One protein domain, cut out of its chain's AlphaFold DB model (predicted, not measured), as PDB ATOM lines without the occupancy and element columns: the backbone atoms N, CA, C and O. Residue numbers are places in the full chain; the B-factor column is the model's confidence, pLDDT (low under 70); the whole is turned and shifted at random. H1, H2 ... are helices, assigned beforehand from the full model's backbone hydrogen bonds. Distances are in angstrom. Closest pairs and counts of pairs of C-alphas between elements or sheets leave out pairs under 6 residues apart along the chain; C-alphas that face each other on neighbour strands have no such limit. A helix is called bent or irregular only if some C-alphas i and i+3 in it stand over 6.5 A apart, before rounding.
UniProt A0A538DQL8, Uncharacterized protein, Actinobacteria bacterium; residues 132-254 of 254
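This is residues 132 to 254 of the 254 residues of an uncharacterized protein of Actinobacteria bacterium (UniProt A0A538DQL8). Two long helices, H3 and H4, lie side by side as a hairpin with the short H5 packed on both; H6 leads away from near the hairpin's turn, and the long H7 folds back from H6 across an open gap, apart from H3, H4 and H5, like the far arm of a bracket. The small helices H1 and H2 lie at the hairpin's other end, H1 by the end of H4 and H2 near the beginning of H3. The printed part has 123 residues with seven named helices, H1 to H7 in that order, and no named strand; its class is all helix. It is only just compact, close to loose, with a radius of gyration of the C-alphas of 16.3 A and spans of 44 by 37 by 22 A.

H1 is residues 132 to 135, beginning at C-alpha 132 (27.322, 23.378, 42.537), and H2 is residues 138 to 145. H3, residues 152 to 178, is the longest helix at 39.1 A, with a kink of 29 degrees near residue 172; it is irregular, but only just: C-alphas 170 and 173 are 6.53 A apart. H4, residues 181 to 197, begins at C-alpha 181 (35.128, 48.026, 28.563), measures 23.8 A and has a kink of 26 degrees near residue 191. H5 is residues 204 to 210, and H6, residues 212 to 223, measures 16.2 A. H7, residues 226 to 248, measures 32.5 A and ends at C-alpha 248 (54.339, 36.707, 63.415).

The hub is H4, which touches H1, H3, H5 and H6. H3, with residues 165 to 176 alone, touches H4 in a helical hairpin, opposite ways at a shallow tilt of 22 degrees; their closest C-alphas, of Gly 176 and Ala 184, are 4.8 A apart. H4 and H5 form a second hairpin at a shallow tilt of 27 degrees, with the C-alphas of Pro 194 and Ile 204 closest at 6.2 A. H6 touches H3 about perpendicular, at 84 degrees, closest at the C-alphas of Leu 171 and Ala 214, 5.9 A. H6 and H7 touch only at the corner, and only just, with 3 pairs of C-alphas within 8 A; the closest, of Leu 222 and Ala 229, are 5.1 A apart. H1 touches H4, closest at the C-alphas of Trp 135 and Ile 196, 5.1 A. H2 and H3 are close but not clearly touching, with the C-alphas of Arg 143 and Thr 155 closest at 6.8 A. Every O i to N i+4 pair is within hydrogen-bond range in H2, H6 and H7, against 21 of 23 in H3, 12 of 13 in H4 and 2 of 3 in H5; H1 is too short for such a pair.

The two farthest C-alphas, of His 149 and Gly 180, are 45.5 A apart. The printed part has no cut and no long link. Residues 233 to 242 of H7 stand free. Mean pLDDT of the printed part is 85.7, with residues 147 to 151 and 251 to 254 under 70.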
ATOM      1  N   PRO A 132      28.380  22.459  42.113       80.44
ATOM      2  CA  PRO A 132      27.322  23.378  42.537       80.44
ATOM      3  C   PRO A 132      27.535  23.916  43.958       80.44
ATOM      4  O   PRO A 132      27.365  25.104  44.205       80.44
ATOM      5  N   HIS A 133      28.003  23.065  44.875       77.69
ATOM      6  CA  HIS A 133      28.307  23.451  46.254       77.69
ATOM      7  C   HIS A 133      29.378  24.560  46.347       77.69
ATOM      8  O   HIS A 133      29.265  25.479  47.158       77.69
ATOM      9  N   THR A 134      30.383  24.507  45.469       80.62
ATOM     10  CA  THR A 134      31.483  25.478  45.351       80.62
ATOM     11  C   THR A 134      31.011  26.764  44.672       80.62
ATOM     12  O   THR A 134      31.277  27.860  45.161       80.62
ATOM     13  N   TRP A 135      30.235  26.645  43.590       81.19
ATOM     14  CA  TRP A 135      29.717  27.792  42.835       81.19
ATOM     15  C   TRP A 135      28.737  28.636  43.653       81.19
ATOM     16  O   TRP A 135      28.799  29.864  43.614       81.19
ATOM     17  N   PHE A 136      27.869  27.982  44.428       83.88
ATOM     18  CA  PHE A 136      26.913  28.645  45.318       83.88
ATOM     19  C   PHE A 136      27.492  28.971  46.701       83.88
ATOM     20  O   PHE A 136      26.760  29.465  47.558       83.88
ATOM     21  N   LYS A 137      28.796  28.733  46.928       83.75
ATOM     22  CA  LYS A 137      29.495  29.043  48.188       83.75
ATOM     23  C   LYS A 137      28.774  28.476  49.417       83.75
ATOM     24  O   LYS A 137      28.715  29.120  50.464       83.75
ATOM     25  N   VAL A 138      28.215  27.273  49.299       80.88
ATOM     26  CA  VAL A 138      27.371  26.681  50.347       80.88
ATOM     27  C   VAL A 138      28.155  26.515  51.653       80.88
ATOM     28  O   VAL A 138      27.630  26.821  52.717       80.88
ATOM     29  N   GLU A 139      29.446  26.167  51.586       77.38
ATOM     30  CA  GLU A 139      30.308  26.064  52.775       77.38
ATOM     31  C   GLU A 139      30.519  27.414  53.484       77.38
ATOM     32  O   GLU A 139      30.607  27.474  54.710       77.38
ATOM     33  N   PHE A 140      30.580  28.518  52.733       80.25
ATOM     34  CA  PHE A 140      30.669  29.854  53.322       80.25
ATOM     35  C   PHE A 140      29.387  30.204  54.083       80.25
ATOM     36  O   PHE A 140      29.465  30.677  55.217       80.25
ATOM     37  N   PHE A 141      28.217  29.947  53.491       82.88
ATOM     38  CA  PHE A 141      26.938  30.192  54.160       82.88
ATOM     39  C   PHE A 141      26.736  29.271  55.364       82.88
ATOM     40  O   PHE A 141      26.286  29.735  56.408       82.88
ATOM     41  N   ASP A 142      27.147  28.009  55.266       80.50
ATOM     42  CA  ASP A 142      27.110  27.070  56.385       80.50
ATOM     43  C   ASP A 142      27.981  27.547  57.563       80.50
ATOM     44  O   ASP A 142      27.544  27.526  58.715       80.50
ATOM     45  N   ARG A 143      29.185  28.072  57.286       76.69
ATOM     46  CA  ARG A 143      30.043  28.702  58.309       76.69
ATOM     47  C   ARG A 143      29.442  29.986  58.878       76.69
ATOM     48  O   ARG A 143      29.611  30.248  60.065       76.69
ATOM     49  N   LEU A 144      28.749  30.775  58.059       80.31
ATOM     50  CA  LEU A 144      28.112  32.018  58.492       80.31
ATOM     51  C   LEU A 144      26.890  31.762  59.387       80.31
ATOM     52  O   LEU A 144      26.663  32.512  60.329       80.31
ATOM     53  N   ILE A 145      26.124  30.704  59.119       81.12
ATOM     54  CA  ILE A 145      24.962  30.311  59.930       81.12
ATOM     55  C   ILE A 145      25.423  29.663  61.246       81.12
ATOM     56  O   ILE A 145      24.885  29.968  62.307       81.12
ATOM     57  N   HIS A 146      26.481  28.847  61.211       78.62
ATOM     58  CA  HIS A 146      27.059  28.189  62.393       78.62
ATOM     59  C   HIS A 146      28.224  28.982  63.022       78.62
ATOM     60  O   HIS A 146      29.152  28.403  63.599       78.62
ATOM     61  N   PHE A 147      28.160  30.316  62.926       61.47
ATOM     62  CA  PHE A 147      29.225  31.280  63.237       61.47
ATOM     63  C   PHE A 147      29.992  31.050  64.559       61.47
ATOM     64  O   PHE A 147      31.216  31.205  64.547       61.47
ATOM     65  N   PRO A 148      29.363  30.641  65.687       63.47
ATOM     66  CA  PRO A 148      30.095  30.456  66.942       63.47
ATOM     67  C   PRO A 148      30.957  29.182  66.989       63.47
ATOM     68  O   PRO A 148      31.944  29.149  67.716       63.47
ATOM     69  N   HIS A 149      30.618  28.140  66.220       63.00
ATOM     70  CA  HIS A 149      31.196  26.797  66.391       63.00
ATOM     71  C   HIS A 149      32.300  26.458  65.372       63.00
ATOM     72  O   HIS A 149      33.015  25.476  65.554       63.00
ATOM     73  N   LYS A 150      32.471  27.258  64.305       63.19
ATOM     74  CA  LYS A 150      33.429  26.994  63.206       63.19
ATOM     75  C   LYS A 150      34.589  28.001  63.101       63.19
ATOM     76  O   LYS A 150      35.189  28.144  62.036       63.19
ATOM     77  N   GLY A 151      34.917  28.685  64.200       68.19
ATOM     78  CA  GLY A 151      36.049  29.616  64.285       68.19
ATOM     79  C   GLY A 151      35.690  31.046  63.864       68.19
ATOM     80  O   GLY A 151      35.646  31.384  62.677       68.19
ATOM     81  N   MET A 152      35.471  31.908  64.859       75.31
ATOM     82  CA  MET A 152      35.016  33.296  64.686       75.31
ATOM     83  C   MET A 152      35.977  34.145  63.839       75.31
ATOM     84  O   MET A 152      35.550  34.842  62.919       75.31
ATOM     85  N   TRP A 153      37.284  34.059  64.109       75.88
ATOM     86  CA  TRP A 153      38.305  34.864  63.428       75.88
ATOM     87  C   TRP A 153      38.446  34.523  61.947       75.88
ATOM     88  O   TRP A 153      38.522  35.416  61.102       75.88
ATOM     89  N   TYR A 154      38.423  33.231  61.623       77.44
ATOM     90  CA  TYR A 154      38.505  32.757  60.246       77.44
ATOM     91  C   TYR A 154      37.282  33.204  59.434       77.44
ATOM     92  O   TYR A 154      37.424  33.777  58.351       77.44
ATOM     93  N   THR A 155      36.078  33.037  59.989       80.81
ATOM     94  CA  THR A 155      34.835  33.462  59.327       80.81
ATOM     95  C   THR A 155      34.773  34.981  59.150       80.81
ATOM     96  O   THR A 155      34.400  35.455  58.076       80.81
ATOM     97  N   ALA A 156      35.221  35.764  60.137       82.31
ATOM     98  CA  ALA A 156      35.335  37.218  60.002       82.31
ATOM     99  C   ALA A 156      36.288  37.617  58.857       82.31
ATOM    100  O   ALA A 156      35.954  38.483  58.045       82.31
ATOM    101  N   GLY A 157      37.437  36.942  58.731       83.25
ATOM    102  CA  GLY A 157      38.372  37.143  57.620       83.25
ATOM    103  C   GLY A 157      37.748  36.853  56.250       83.25
ATOM    104  O   GLY A 157      37.936  37.632  55.310       83.25
ATOM    105  N   LEU A 158      36.950  35.785  56.140       85.69
ATOM    106  CA  LEU A 158      36.204  35.462  54.918       85.69
ATOM    107  C   LEU A 158      35.169  36.538  54.569       85.69
ATOM    108  O   LEU A 158      35.061  36.921  53.403       85.69
ATOM    109  N   VAL A 159      34.440  37.059  55.558       87.50
ATOM    110  CA  VAL A 159      33.450  38.129  55.351       87.50
ATOM    111  C   VAL A 159      34.128  39.410  54.866       87.50
ATOM    112  O   VAL A 159      33.672  40.005  53.889       87.50
ATOM    113  N   VAL A 160      35.251  39.811  55.471       88.75
ATOM    114  CA  VAL A 160      36.028  40.978  55.012       88.75
ATOM    115  C   VAL A 160      36.459  40.801  53.555       88.75
ATOM    116  O   VAL A 160      36.304  41.709  52.738       88.75
ATOM    117  N   GLN A 161      36.948  39.615  53.198       90.19
ATOM    118  CA  GLN A 161      37.345  39.282  51.832       90.19
ATOM    119  C   GLN A 161      36.168  39.318  50.842       90.19
ATOM    120  O   GLN A 161      36.312  39.867  49.745       90.19
ATOM    121  N   ALA A 162      34.995  38.824  51.240       89.31
ATOM    122  CA  ALA A 162      33.769  38.908  50.449       89.31
ATOM    123  C   ALA A 162      33.337  40.366  50.212       89.31
ATOM    124  O   ALA A 162      33.061  40.758  49.077       89.31
ATOM    125  N   VAL A 163      33.352  41.195  51.262       92.06
ATOM    126  CA  VAL A 163      33.023  42.628  51.175       92.06
ATOM    127  C   VAL A 163      33.986  43.356  50.239       92.06
ATOM    128  O   VAL A 163      33.546  44.138  49.394       92.06
ATOM    129  N   LEU A 164      35.289  43.070  50.322       90.62
ATOM    130  CA  LEU A 164      36.282  43.641  49.408       90.62
ATOM    131  C   LEU A 164      36.017  43.237  47.953       90.62
ATOM    132  O   LEU A 164      36.099  44.085  47.063       90.62
ATOM    133  N   ALA A 165      35.661  41.976  47.698       91.75
ATOM    134  CA  ALA A 165      35.339  41.506  46.353       91.75
ATOM    135  C   ALA A 165      34.104  42.216  45.774       91.75
ATOM    136  O   ALA A 165      34.143  42.693  44.638       91.75
ATOM    137  N   VAL A 166      33.039  42.364  46.570       93.00
ATOM    138  CA  VAL A 166      31.848  43.147  46.193       93.00
ATOM    139  C   VAL A 166      32.219  44.610  45.935       93.00
ATOM    140  O   VAL A 166      31.773  45.199  44.947       93.00
ATOM    141  N   GLY A 167      33.090  45.184  46.769       93.00
ATOM    142  CA  GLY A 167      33.641  46.525  46.583       93.00
ATOM    143  C   GLY A 167      34.303  46.689  45.215       93.00
ATOM    144  O   GLY A 167      33.928  47.586  44.458       93.00
ATOM    145  N   VAL A 168      35.217  45.789  44.842       93.31
ATOM    146  CA  VAL A 168      35.885  45.830  43.530       93.31
ATOM    147  C   VAL A 168      34.892  45.615  42.380       93.31
ATOM    148  O   VAL A 168      34.925  46.373  41.409       93.31
ATOM    149  N   LEU A 169      33.959  44.662  42.494       93.50
ATOM    150  CA  LEU A 169      32.928  44.431  41.470       93.50
ATOM    151  C   LEU A 169      32.035  45.657  41.250       93.50
ATOM    152  O   LEU A 169      31.684  45.976  40.112       93.50
ATOM    153  N   SER A 170      31.704  46.390  42.315       94.00
ATOM    154  CA  SER A 170      30.921  47.626  42.205       94.00
ATOM    155  C   SER A 170      31.664  48.720  41.419       94.00
ATOM    156  O   SER A 170      31.046  49.529  40.715       94.00
ATOM    157  N   LEU A 171      33.002  48.716  41.471       93.12
ATOM    158  CA  LEU A 171      33.857  49.640  40.725       93.12
ATOM    159  C   LEU A 171      33.998  49.259  39.251       93.12
ATOM    160  O   LEU A 171      34.269  50.149  38.445       93.12
ATOM    161  N   THR A 172      33.739  48.009  38.857       92.50
ATOM    162  CA  THR A 172      33.821  47.542  37.459       92.50
ATOM    163  C   THR A 172      33.045  48.439  36.498       92.50
ATOM    164  O   THR A 172      33.551  48.817  35.439       92.50
ATOM    165  N   ARG A 173      31.832  48.865  36.875       91.00
ATOM    166  CA  ARG A 173      31.038  49.781  36.040       91.00
ATOM    167  C   ARG A 173      31.744  51.123  35.843       91.00
ATOM    168  O   ARG A 173      31.679  51.699  34.759       91.00
ATOM    169  N   ARG A 174      32.405  51.645  36.881       91.12
ATOM    170  CA  ARG A 174      33.172  52.895  36.793       91.12
ATOM    171  C   ARG A 174      34.438  52.708  35.958       91.12
ATOM    172  O   ARG A 174      34.704  53.561  35.117       91.12
ATOM    173  N   VAL A 175      35.140  51.584  36.117       92.19
ATOM    174  CA  VAL A 175      36.294  51.198  35.286       92.19
ATOM    175  C   VAL A 175      35.910  51.196  33.807       92.19
ATOM    176  O   VAL A 175      36.554  51.879  33.014       92.19
ATOM    177  N   GLY A 176      34.806  50.530  33.453       89.12
ATOM    178  CA  GLY A 176      34.313  50.461  32.075       89.12
ATOM    179  C   GLY A 176      34.013  51.830  31.470       89.12
ATOM    180  O   GLY A 176      34.343  52.099  30.317       89.12
ATOM    181  N   ARG A 177      33.434  52.735  32.266       87.19
ATOM    182  CA  ARG A 177      33.138  54.104  31.822       87.19
ATOM    183  C   ARG A 177      34.381  54.984  31.707       87.19
ATOM    184  O   ARG A 177      34.377  55.886  30.874       87.19
ATOM    185  N   ARG A 178      35.399  54.765  32.546       87.00
ATOM    186  CA  ARG A 178      36.589  55.625  32.626       87.00
ATOM    187  C   ARG A 178      37.697  55.183  31.674       87.00
ATOM    188  O   ARG A 178      38.179  56.003  30.901       87.00
ATOM    189  N   PHE A 179      38.066  53.906  31.711       87.25
ATOM    190  CA  PHE A 179      39.206  53.358  30.969       87.25
ATOM    191  C   PHE A 179      38.799  52.579  29.712       87.25
ATOM    192  O   PHE A 179      39.608  52.412  28.799       87.25
ATOM    193  N   GLY A 180      37.541  52.147  29.637       86.94
ATOM    194  CA  GLY A 180      37.029  51.320  28.550       86.94
ATOM    195  C   GLY A 180      36.572  49.946  29.024       86.94
ATOM    196  O   GLY A 180      36.914  49.486  30.119       86.94
ATOM    197  N   TRP A 181      35.763  49.289  28.205       88.69
ATOM    198  CA  TRP A 181      35.128  48.026  28.563       88.69
ATOM    199  C   TRP A 181      36.110  46.854  28.592       88.69
ATOM    200  O   TRP A 181      35.895  45.937  29.384       88.69
ATOM    201  N   GLY A 182      37.216  46.903  27.837       89.56
ATOM    202  CA  GLY A 182      38.251  45.867  27.890       89.56
ATOM    203  C   GLY A 182      38.856  45.732  29.291       89.56
ATOM    204  O   GLY A 182      39.027  44.627  29.805       89.56
ATOM    205  N   TYR A 183      39.062  46.861  29.978       92.31
ATOM    206  CA  TYR A 183      39.502  46.871  31.376       92.31
ATOM    207  C   TYR A 183      38.432  46.373  32.348       92.31
ATOM    208  O   TYR A 183      38.763  45.721  33.337       92.31
ATOM    209  N   ALA A 184      37.154  46.648  32.080       92.88
ATOM    210  CA  ALA A 184      36.065  46.109  32.890       92.88
ATOM    211  C   ALA A 184      35.978  44.581  32.759       92.88
ATOM    212  O   ALA A 184      35.873  43.895  33.774       92.88
ATOM    213  N   VAL A 185      36.096  44.052  31.537       93.56
ATOM    214  CA  VAL A 185      36.147  42.605  31.280       93.56
ATOM    215  C   VAL A 185      37.322  41.973  32.010       93.56
ATOM    216  O   VAL A 185      37.131  40.984  32.710       93.56
ATOM    217  N   TYR A 186      38.509  42.580  31.940       94.25
ATOM    218  CA  TYR A 186      39.667  42.110  32.698       94.25
ATOM    219  C   TYR A 186      39.373  41.991  34.204       94.25
ATOM    220  O   TYR A 186      39.588  40.929  34.787       94.25
ATOM    221  N   VAL A 187      38.825  43.044  34.828       94.50
ATOM    222  CA  VAL A 187      38.480  43.043  36.264       94.50
ATOM    223  C   VAL A 187      37.466  41.946  36.602       94.50
ATOM    224  O   VAL A 187      37.648  41.232  37.589       94.50
ATOM    225  N   VAL A 188      36.425  41.779  35.779       94.81
ATOM    226  CA  VAL A 188      35.410  40.732  35.979       94.81
ATOM    227  C   VAL A 188      36.036  39.350  35.903       94.81
ATOM    228  O   VAL A 188      35.817  38.549  36.803       94.81
ATOM    229  N   VAL A 189      36.837  39.069  34.875       93.62
ATOM    230  CA  VAL A 189      37.433  37.742  34.677       93.62
ATOM    231  C   VAL A 189      38.427  37.409  35.791       93.62
ATOM    232  O   VAL A 189      38.402  36.295  36.311       93.62
ATOM    233  N   VAL A 190      39.249  38.374  36.222       92.56
ATOM    234  CA  VAL A 190      40.178  38.194  37.354       92.56
ATOM    235  C   VAL A 190      39.444  37.766  38.628       92.56
ATOM    236  O   VAL A 190      39.951  36.914  39.358       92.56
ATOM    237  N   LEU A 191      38.266  38.335  38.895       92.44
ATOM    238  CA  LEU A 191      37.456  38.007  40.071       92.44
ATOM    239  C   LEU A 191      36.580  36.768  39.869       92.44
ATOM    240  O   LEU A 191      36.336  36.042  40.829       92.44
ATOM    241  N   ALA A 192      36.136  36.494  38.645       90.56
ATOM    242  CA  ALA A 192      35.315  35.332  38.324       90.56
ATOM    243  C   ALA A 192      36.050  34.019  38.622       90.56
ATOM    244  O   ALA A 192      35.443  33.102  39.164       90.56
ATOM    245  N   ILE A 193      37.361  33.953  38.347       86.94
ATOM    246  CA  ILE A 193      38.187  32.761  38.605       86.94
ATOM    247  C   ILE A 193      38.066  32.285  40.069       86.94
ATOM    248  O   ILE A 193      37.620  31.158  40.279       86.94
ATOM    249  N   PRO A 194      38.396  33.088  41.101       86.81
ATOM    250  CA  PRO A 194      38.245  32.663  42.496       86.81
ATOM    251  C   PRO A 194      36.784  32.623  42.974       86.81
ATOM    252  O   PRO A 194      36.456  31.844  43.872       86.81
ATOM    253  N   LEU A 195      35.891  33.441  42.404       86.50
ATOM    254  CA  LEU A 195      34.471  33.410  42.768       86.50
ATOM    255  C   LEU A 195      33.821  32.081  42.378       86.50
ATOM    256  O   LEU A 195      33.045  31.555  43.163       86.50
ATOM    257  N   ILE A 196      34.176  31.524  41.224       84.44
ATOM    258  CA  ILE A 196      33.610  30.265  40.724       84.44
ATOM    259  C   ILE A 196      34.445  29.063  41.188       84.44
ATOM    260  O   ILE A 196      33.891  28.019  41.516       84.44
ATOM    261  N   GLY A 197      35.774  29.195  41.222       76.69
ATOM    262  CA  GLY A 197      36.686  28.076  41.475       76.69
ATOM    263  C   GLY A 197      36.936  27.742  42.946       76.69
ATOM    264  O   GLY A 197      37.355  26.629  43.236       76.69
ATOM    265  N   SER A 198      36.694  28.668  43.880       80.06
ATOM    266  CA  SER A 198      36.937  28.427  45.314       80.06
ATOM    267  C   SER A 198      35.655  28.067  46.065       80.06
ATOM    268  O   SER A 198      34.578  28.535  45.710       80.06
ATOM    269  N   LYS A 199      35.753  27.291  47.146       78.62
ATOM    270  CA  LYS A 199      34.614  26.923  48.014       78.62
ATOM    271  C   LYS A 199      34.162  28.055  48.946       78.62
ATOM    272  O   LYS A 199      32.999  28.137  49.333       78.62
ATOM    273  N   ASP A 200      35.069  28.980  49.239       81.25
ATOM    274  CA  ASP A 200      34.860  30.148  50.094       81.25
ATOM    275  C   ASP A 200      35.500  31.399  49.453       81.25
ATOM    276  O   ASP A 200      35.865  31.403  48.270       81.25
ATOM    277  N   PHE A 201      35.558  32.506  50.194       84.62
ATOM    278  CA  PHE A 201      36.183  33.752  49.737       84.62
ATOM    279  C   PHE A 201      37.688  33.804  50.013       84.62
ATOM    280  O   PHE A 201      38.309  34.832  49.730       84.62
ATOM    281  N   GLN A 202      38.284  32.721  50.526       83.62
ATOM    282  CA  GLN A 202      39.678  32.715  50.932       83.62
ATOM    283  C   GLN A 202      40.593  33.037  49.752       83.62
ATOM    284  O   GLN A 202      40.520  32.462  48.666       83.62
ATOM    285  N   GLY A 203      41.490  33.991  49.977       81.88
ATOM    286  CA  GLY A 203      42.481  34.398  48.997       81.88
ATOM    287  C   GLY A 203      41.936  35.319  47.909       81.88
ATOM    288  O   GLY A 203      42.744  35.779  47.105       81.88
ATOM    289  N   ILE A 204      40.644  35.681  47.889       88.06
ATOM    290  CA  ILE A 204      40.101  36.603  46.870       88.06
ATOM    291  C   ILE A 204      40.813  37.963  46.888       88.06
ATOM    292  O   ILE A 204      41.012  38.569  45.839       88.06
ATOM    293  N   GLY A 205      41.315  38.388  48.055       85.88
ATOM    294  CA  GLY A 205      42.110  39.607  48.205       85.88
ATOM    295  C   GLY A 205      43.324  39.659  47.270       85.88
ATOM    296  O   GLY A 205      43.600  40.707  46.689       85.88
ATOM    297  N   ARG A 206      44.003  38.528  47.020       86.75
ATOM    298  CA  ARG A 206      45.167  38.481  46.111       86.75
ATOM    299  C   ARG A 206      44.776  38.667  44.641       86.75
ATOM    300  O   ARG A 206      45.572  39.172  43.854       86.75
ATOM    301  N   TYR A 207      43.551  38.292  44.279       88.94
ATOM    302  CA  TYR A 207      42.992  38.530  42.947       88.94
ATOM    303  C   TYR A 207      42.487  39.966  42.826       88.94
ATOM    304  O   TYR A 207      42.723  40.601  41.802       88.94
ATOM    305  N   CYS A 208      41.902  40.522  43.895       90.12
ATOM    306  CA  CYS A 208      41.584  41.946  43.965       90.12
ATOM    307  C   CYS A 208      42.829  42.792  43.678       90.12
ATOM    308  O   CYS A 208      42.733  43.692  42.854       90.12
ATOM    309  N   LEU A 209      44.001  42.455  44.241       89.25
ATOM    310  CA  LEU A 209      45.278  43.136  43.951       89.25
ATOM    311  C   LEU A 209      45.652  43.146  42.459       89.25
ATOM    312  O   LEU A 209      46.249  44.109  41.981       89.25
ATOM    313  N   ALA A 210      45.291  42.104  41.705       88.50
ATOM    314  CA  ALA A 210      45.539  42.050  40.265       88.50
ATOM    315  C   ALA A 210      44.579  42.946  39.459       88.50
ATOM    316  O   ALA A 210      44.932  43.372  38.357       88.50
ATOM    317  N   ALA A 211      43.411  43.300  40.009       91.38
ATOM    318  CA  ALA A 211      42.430  44.208  39.413       91.38
ATOM    319  C   ALA A 211      42.866  45.689  39.502       91.38
ATOM    320  O   ALA A 211      42.119  46.561  39.953       91.38
ATOM    321  N   PHE A 212      44.077  45.994  39.024       92.00
ATOM    322  CA  PHE A 212      44.680  47.330  39.063       92.00
ATOM    323  C   PHE A 212      43.793  48.475  38.524       92.00
ATOM    324  O   PHE A 212      43.850  49.559  39.111       92.00
ATOM    325  N   PRO A 213      42.929  48.300  37.493       92.62
ATOM    326  CA  PRO A 213      42.091  49.399  37.018       92.62
ATOM    327  C   PRO A 213      41.094  49.873  38.082       92.62
ATOM    328  O   PRO A 213      40.768  51.058  38.141       92.62
ATOM    329  N   ALA A 214      40.633  48.973  38.958       92.94
ATOM    330  CA  ALA A 214      39.748  49.335  40.059       92.94
ATOM    331  C   ALA A 214      40.471  50.206  41.099       92.94
ATOM    332  O   ALA A 214      39.901  51.193  41.565       92.94
ATOM    333  N   PHE A 215      41.741  49.909  41.397       92.31
ATOM    334  CA  PHE A 215      42.569  50.764  42.252       92.31
ATOM    335  C   PHE A 215      42.853  52.120  41.618       92.31
ATOM    336  O   PHE A 215      42.833  53.117  42.330       92.31
ATOM    337  N   ALA A 216      43.049  52.184  40.298       91.62
ATOM    338  CA  ALA A 216      43.221  53.456  39.598       91.62
ATOM    339  C   ALA A 216      41.970  54.349  39.727       91.62
ATOM    340  O   ALA A 216      42.089  55.515  40.099       91.62
ATOM    341  N   VAL A 217      40.765  53.792  39.523       92.94
ATOM    342  CA  VAL A 217      39.497  54.522  39.747       92.94
ATOM    343  C   VAL A 217      39.339  54.939  41.211       92.94
ATOM    344  O   VAL A 217      38.891  56.048  41.501       92.94
ATOM    345  N   MET A 218      39.668  54.049  42.147       90.94
ATOM    346  CA  MET A 218      39.572  54.349  43.573       90.94
ATOM    347  C   MET A 218      40.548  55.461  43.974       90.94
ATOM    348  O   MET A 218      40.154  56.374  44.692       90.94
ATOM    349  N   GLY A 219      41.779  55.429  43.464       89.94
ATOM    350  CA  GLY A 219      42.790  56.463  43.670       89.94
ATOM    351  C   GLY A 219      42.353  57.818  43.120       89.94
ATOM    352  O   GLY A 219      42.438  58.810  43.837       89.94
ATOM    353  N   GLU A 220      41.795  57.853  41.906       90.81
ATOM    354  CA  GLU A 220      41.200  59.068  41.329       90.81
ATOM    355  C   GLU A 220      40.088  59.635  42.233       90.81
ATOM    356  O   GLU A 220      40.057  60.833  42.516       90.81
ATOM    357  N   TRP A 221      39.206  58.777  42.757       89.94
ATOM    358  CA  TRP A 221      38.127  59.198  43.658       89.94
ATOM    359  C   TRP A 221      38.635  59.691  45.028       89.94
ATOM    360  O   TRP A 221      38.109  60.674  45.562       89.94
ATOM    361  N   LEU A 222      39.660  59.040  45.592       90.69
ATOM    362  CA  LEU A 222      40.298  59.430  46.855       90.69
ATOM    363  C   LEU A 222      41.107  60.726  46.719       90.69
ATOM    364  O   LEU A 222      41.132  61.517  47.663       90.69
ATOM    365  N   ALA A 223      41.732  60.968  45.564       89.69
ATOM    366  CA  ALA A 223      42.553  62.154  45.320       89.69
ATOM    367  C   ALA A 223      41.756  63.458  45.503       89.69
ATOM    368  O   ALA A 223      42.272  64.431  46.048       89.69
ATOM    369  N   CYS A 224      40.466  63.457  45.154       90.12
ATOM    370  CA  CYS A 224      39.576  64.599  45.377       90.12
ATOM    371  C   CYS A 224      39.142  64.779  46.847       90.12
ATOM    372  O   CYS A 224      38.462  65.752  47.169       90.12
ATOM    373  N   ARG A 225      39.463  63.840  47.751       92.81
ATOM    374  CA  ARG A 225      38.948  63.789  49.133       92.81
ATOM    375  C   ARG A 225      40.053  63.459  50.132       92.81
ATOM    376  O   ARG A 225      40.043  62.403  50.765       92.81
ATOM    377  N   ARG A 226      40.969  64.411  50.335       90.25
ATOM    378  CA  ARG A 226      42.182  64.243  51.159       90.25
ATOM    379  C   ARG A 226      41.934  63.612  52.535       90.25
ATOM    380  O   ARG A 226      42.655  62.697  52.902       90.25
ATOM    381  N   ARG A 227      40.890  64.026  53.269       91.50
ATOM    382  CA  ARG A 227      40.561  63.446  54.591       91.50
ATOM    383  C   ARG A 227      40.210  61.957  54.520       91.50
ATOM    384  O   ARG A 227      40.688  61.181  55.338       91.50
ATOM    385  N   LEU A 228      39.407  61.558  53.530       91.62
ATOM    386  CA  LEU A 228      39.069  60.148  53.323       91.62
ATOM    387  C   LEU A 228      40.292  59.355  52.873       91.62
ATOM    388  O   LEU A 228      40.501  58.255  53.364       91.62
ATOM    389  N   ALA A 229      41.118  59.919  51.988       90.19
ATOM    390  CA  ALA A 229      42.349  59.271  51.554       90.19
ATOM    391  C   ALA A 229      43.290  58.996  52.737       90.19
ATOM    392  O   ALA A 229      43.745  57.868  52.905       90.19
ATOM    393  N   THR A 230      43.514  59.988  53.603       91.75
ATOM    394  CA  THR A 230      44.311  59.812  54.823       91.75
ATOM    395  C   THR A 230      43.691  58.774  55.756       91.75
ATOM    396  O   THR A 230      44.407  57.907  56.244       91.75
ATOM    397  N   GLY A 231      42.370  58.803  55.959       94.06
ATOM    398  CA  GLY A 231      41.675  57.805  56.776       94.06
ATOM    399  C   GLY A 231      41.851  56.379  56.247       94.06
ATOM    400  O   GLY A 231      42.224  55.487  57.003       94.06
ATOM    401  N   VAL A 232      41.666  56.169  54.941       92.12
ATOM    402  CA  VAL A 232      41.859  54.861  54.293       92.12
ATOM    403  C   VAL A 232      43.303  54.382  54.433       92.12
ATOM    404  O   VAL A 232      43.520  53.213  54.748       92.12
ATOM    405  N   LEU A 233      44.286  55.265  54.240       92.50
ATOM    406  CA  LEU A 233      45.701  54.920  54.393       92.50
ATOM    407  C   LEU A 233      46.048  54.547  55.838       92.50
ATOM    408  O   LEU A 233      46.702  53.531  56.049       92.50
ATOM    409  N   LEU A 234      45.576  55.317  56.821       94.75
ATOM    410  CA  LEU A 234      45.805  55.029  58.239       94.75
ATOM    411  C   LEU A 234      45.175  53.696  58.644       94.75
ATOM    412  O   LEU A 234      45.850  52.856  59.234       94.75
ATOM    413  N   VAL A 235      43.912  53.467  58.277       93.69
ATOM    414  CA  VAL A 235      43.224  52.198  58.554       93.69
ATOM    415  C   VAL A 235      43.940  51.028  57.876       93.69
ATOM    416  O   VAL A 235      44.133  49.992  58.506       93.69
ATOM    417  N   SER A 236      44.388  51.193  56.627       90.56
ATOM    418  CA  SER A 236      45.129  50.148  55.906       90.56
ATOM    419  C   SER A 236      46.481  49.851  56.555       90.56
ATOM    420  O   SER A 236      46.849  48.688  56.679       90.56
ATOM    421  N   ALA A 237      47.205  50.882  57.004       93.00
ATOM    422  CA  ALA A 237      48.489  50.733  57.686       93.00
ATOM    423  C   ALA A 237      48.334  50.053  59.056       93.00
ATOM    424  O   ALA A 237      49.101  49.146  59.380       93.00
ATOM    425  N   LEU A 238      47.313  50.436  59.830       94.56
ATOM    426  CA  LEU A 238      46.990  49.803  61.108       94.56
ATOM    427  C   LEU A 238      46.579  48.340  60.918       94.56
ATOM    428  O   LEU A 238      47.122  47.466  61.587       94.56
ATOM    429  N   ALA A 239      45.673  48.059  59.978       89.19
ATOM    430  CA  ALA A 239      45.273  46.695  59.646       89.19
ATOM    431  C   ALA A 239      46.471  45.849  59.192       89.19
ATOM    432  O   ALA A 239      46.620  44.721  59.653       89.19
ATOM    433  N   LEU A 240      47.350  46.394  58.344       89.69
ATOM    434  CA  LEU A 240      48.567  45.707  57.916       89.69
ATOM    435  C   LEU A 240      49.467  45.378  59.113       89.69
ATOM    436  O   LEU A 240      49.872  44.230  59.260       89.69
ATOM    437  N   GLY A 241      49.725  46.345  60.000       91.94
ATOM    438  CA  GLY A 241      50.536  46.131  61.200       91.94
ATOM    439  C   GLY A 241      49.949  45.072  62.139       91.94
ATOM    440  O   GLY A 241      50.667  44.179  62.589       91.94
ATOM    441  N   LEU A 242      48.636  45.121  62.382       89.38
ATOM    442  CA  LEU A 242      47.929  44.146  63.217       89.38
ATOM    443  C   LEU A 242      47.967  42.739  62.613       89.38
ATOM    444  O   LEU A 242      48.290  41.783  63.316       89.38
ATOM    445  N   LEU A 243      47.685  42.605  61.314       85.56
ATOM    446  CA  LEU A 243      47.703  41.314  60.623       85.56
ATOM    447  C   LEU A 243      49.121  40.738  60.536       85.56
ATOM    448  O   LEU A 243      49.302  39.548  60.786       85.56
ATOM    449  N   CYS A 244      50.133  41.565  60.255       88.06
ATOM    450  CA  CYS A 244      51.534  41.144  60.279       88.06
ATOM    451  C   CYS A 244      51.964  40.689  61.679       88.06
ATOM    452  O   CYS A 244      52.632  39.666  61.807       88.06
ATOM    453  N   SER A 245      51.554  41.404  62.732       89.56
ATOM    454  CA  SER A 245      51.839  41.005  64.113       89.56
ATOM    455  C   SER A 245      51.139  39.696  64.488       89.56
ATOM    456  O   SER A 245      51.769  38.813  65.065       89.56
ATOM    457  N   GLY A 246      49.865  39.535  64.120       85.00
ATOM    458  CA  GLY A 246      49.116  38.296  64.335       85.00
ATOM    459  C   GLY A 246      49.748  37.103  63.618       85.00
ATOM    460  O   GLY A 246      49.893  36.036  64.213       85.00
ATOM    461  N   PHE A 247      50.203  37.301  62.377       82.56
ATOM    462  CA  PHE A 247      50.947  36.291  61.627       82.56
ATOM    463  C   PHE A 247      52.274  35.930  62.310       82.56
ATOM    464  O   PHE A 247      52.545  34.753  62.529       82.56
ATOM    465  N   ALA A 248      53.066  36.927  62.723       86.44
ATOM    466  CA  ALA A 248      54.339  36.707  63.415       86.44
ATOM    467  C   ALA A 248      54.179  35.976  64.762       86.44
ATOM    468  O   ALA A 248      55.086  35.269  65.192       86.44
ATOM    469  N   ARG A 249      53.024  36.125  65.419       85.69
ATOM    470  CA  ARG A 249      52.682  35.446  66.680       85.69
ATOM    471  C   ARG A 249      52.046  34.064  66.489       85.69
ATOM    472  O   ARG A 249      51.630  33.465  67.472       85.69
ATOM    473  N   GLY A 250      51.933  33.566  65.257       77.00
ATOM    474  CA  GLY A 250      51.384  32.235  64.978       77.00
ATOM    475  C   GLY A 250      49.860  32.124  65.098       77.00
ATOM    476  O   GLY A 250      49.326  31.033  64.933       77.00
ATOM    477  N   ALA A 251      49.137  33.235  65.285       67.69
ATOM    478  CA  ALA A 251      47.676  33.237  65.440       67.69
ATOM    479  C   ALA A 251      46.910  32.764  64.185       67.69
ATOM    480  O   ALA A 251      45.698  32.599  64.226       67.69
ATOM    481  N   TYR A 252      47.610  32.582  63.061       55.44
ATOM    482  CA  TYR A 252      47.070  32.056  61.804       55.44
ATOM    483  C   TYR A 252      47.306  30.546  61.617       55.44
ATOM    484  O   TYR A 252      46.780  29.970  60.668       55.44
ATOM    485  N   VAL A 253      48.136  29.930  62.468       47.03
ATOM    486  CA  VAL A 253      48.588  28.527  62.366       47.03
ATOM    487  C   VAL A 253      48.027  27.668  63.515       47.03
ATOM    488  O   VAL A 253      48.175  26.451  63.488       47.03
ATOM    489  N   SER A 254      47.382  28.291  64.510       34.59
ATOM    490  CA  SER A 254      46.754  27.631  65.670       34.59
ATOM    491  C   SER A 254      45.244  27.513  65.521       34.59
ATOM    492  O   SER A 254      44.631  28.497  65.045       34.59
TER     493      SER A 254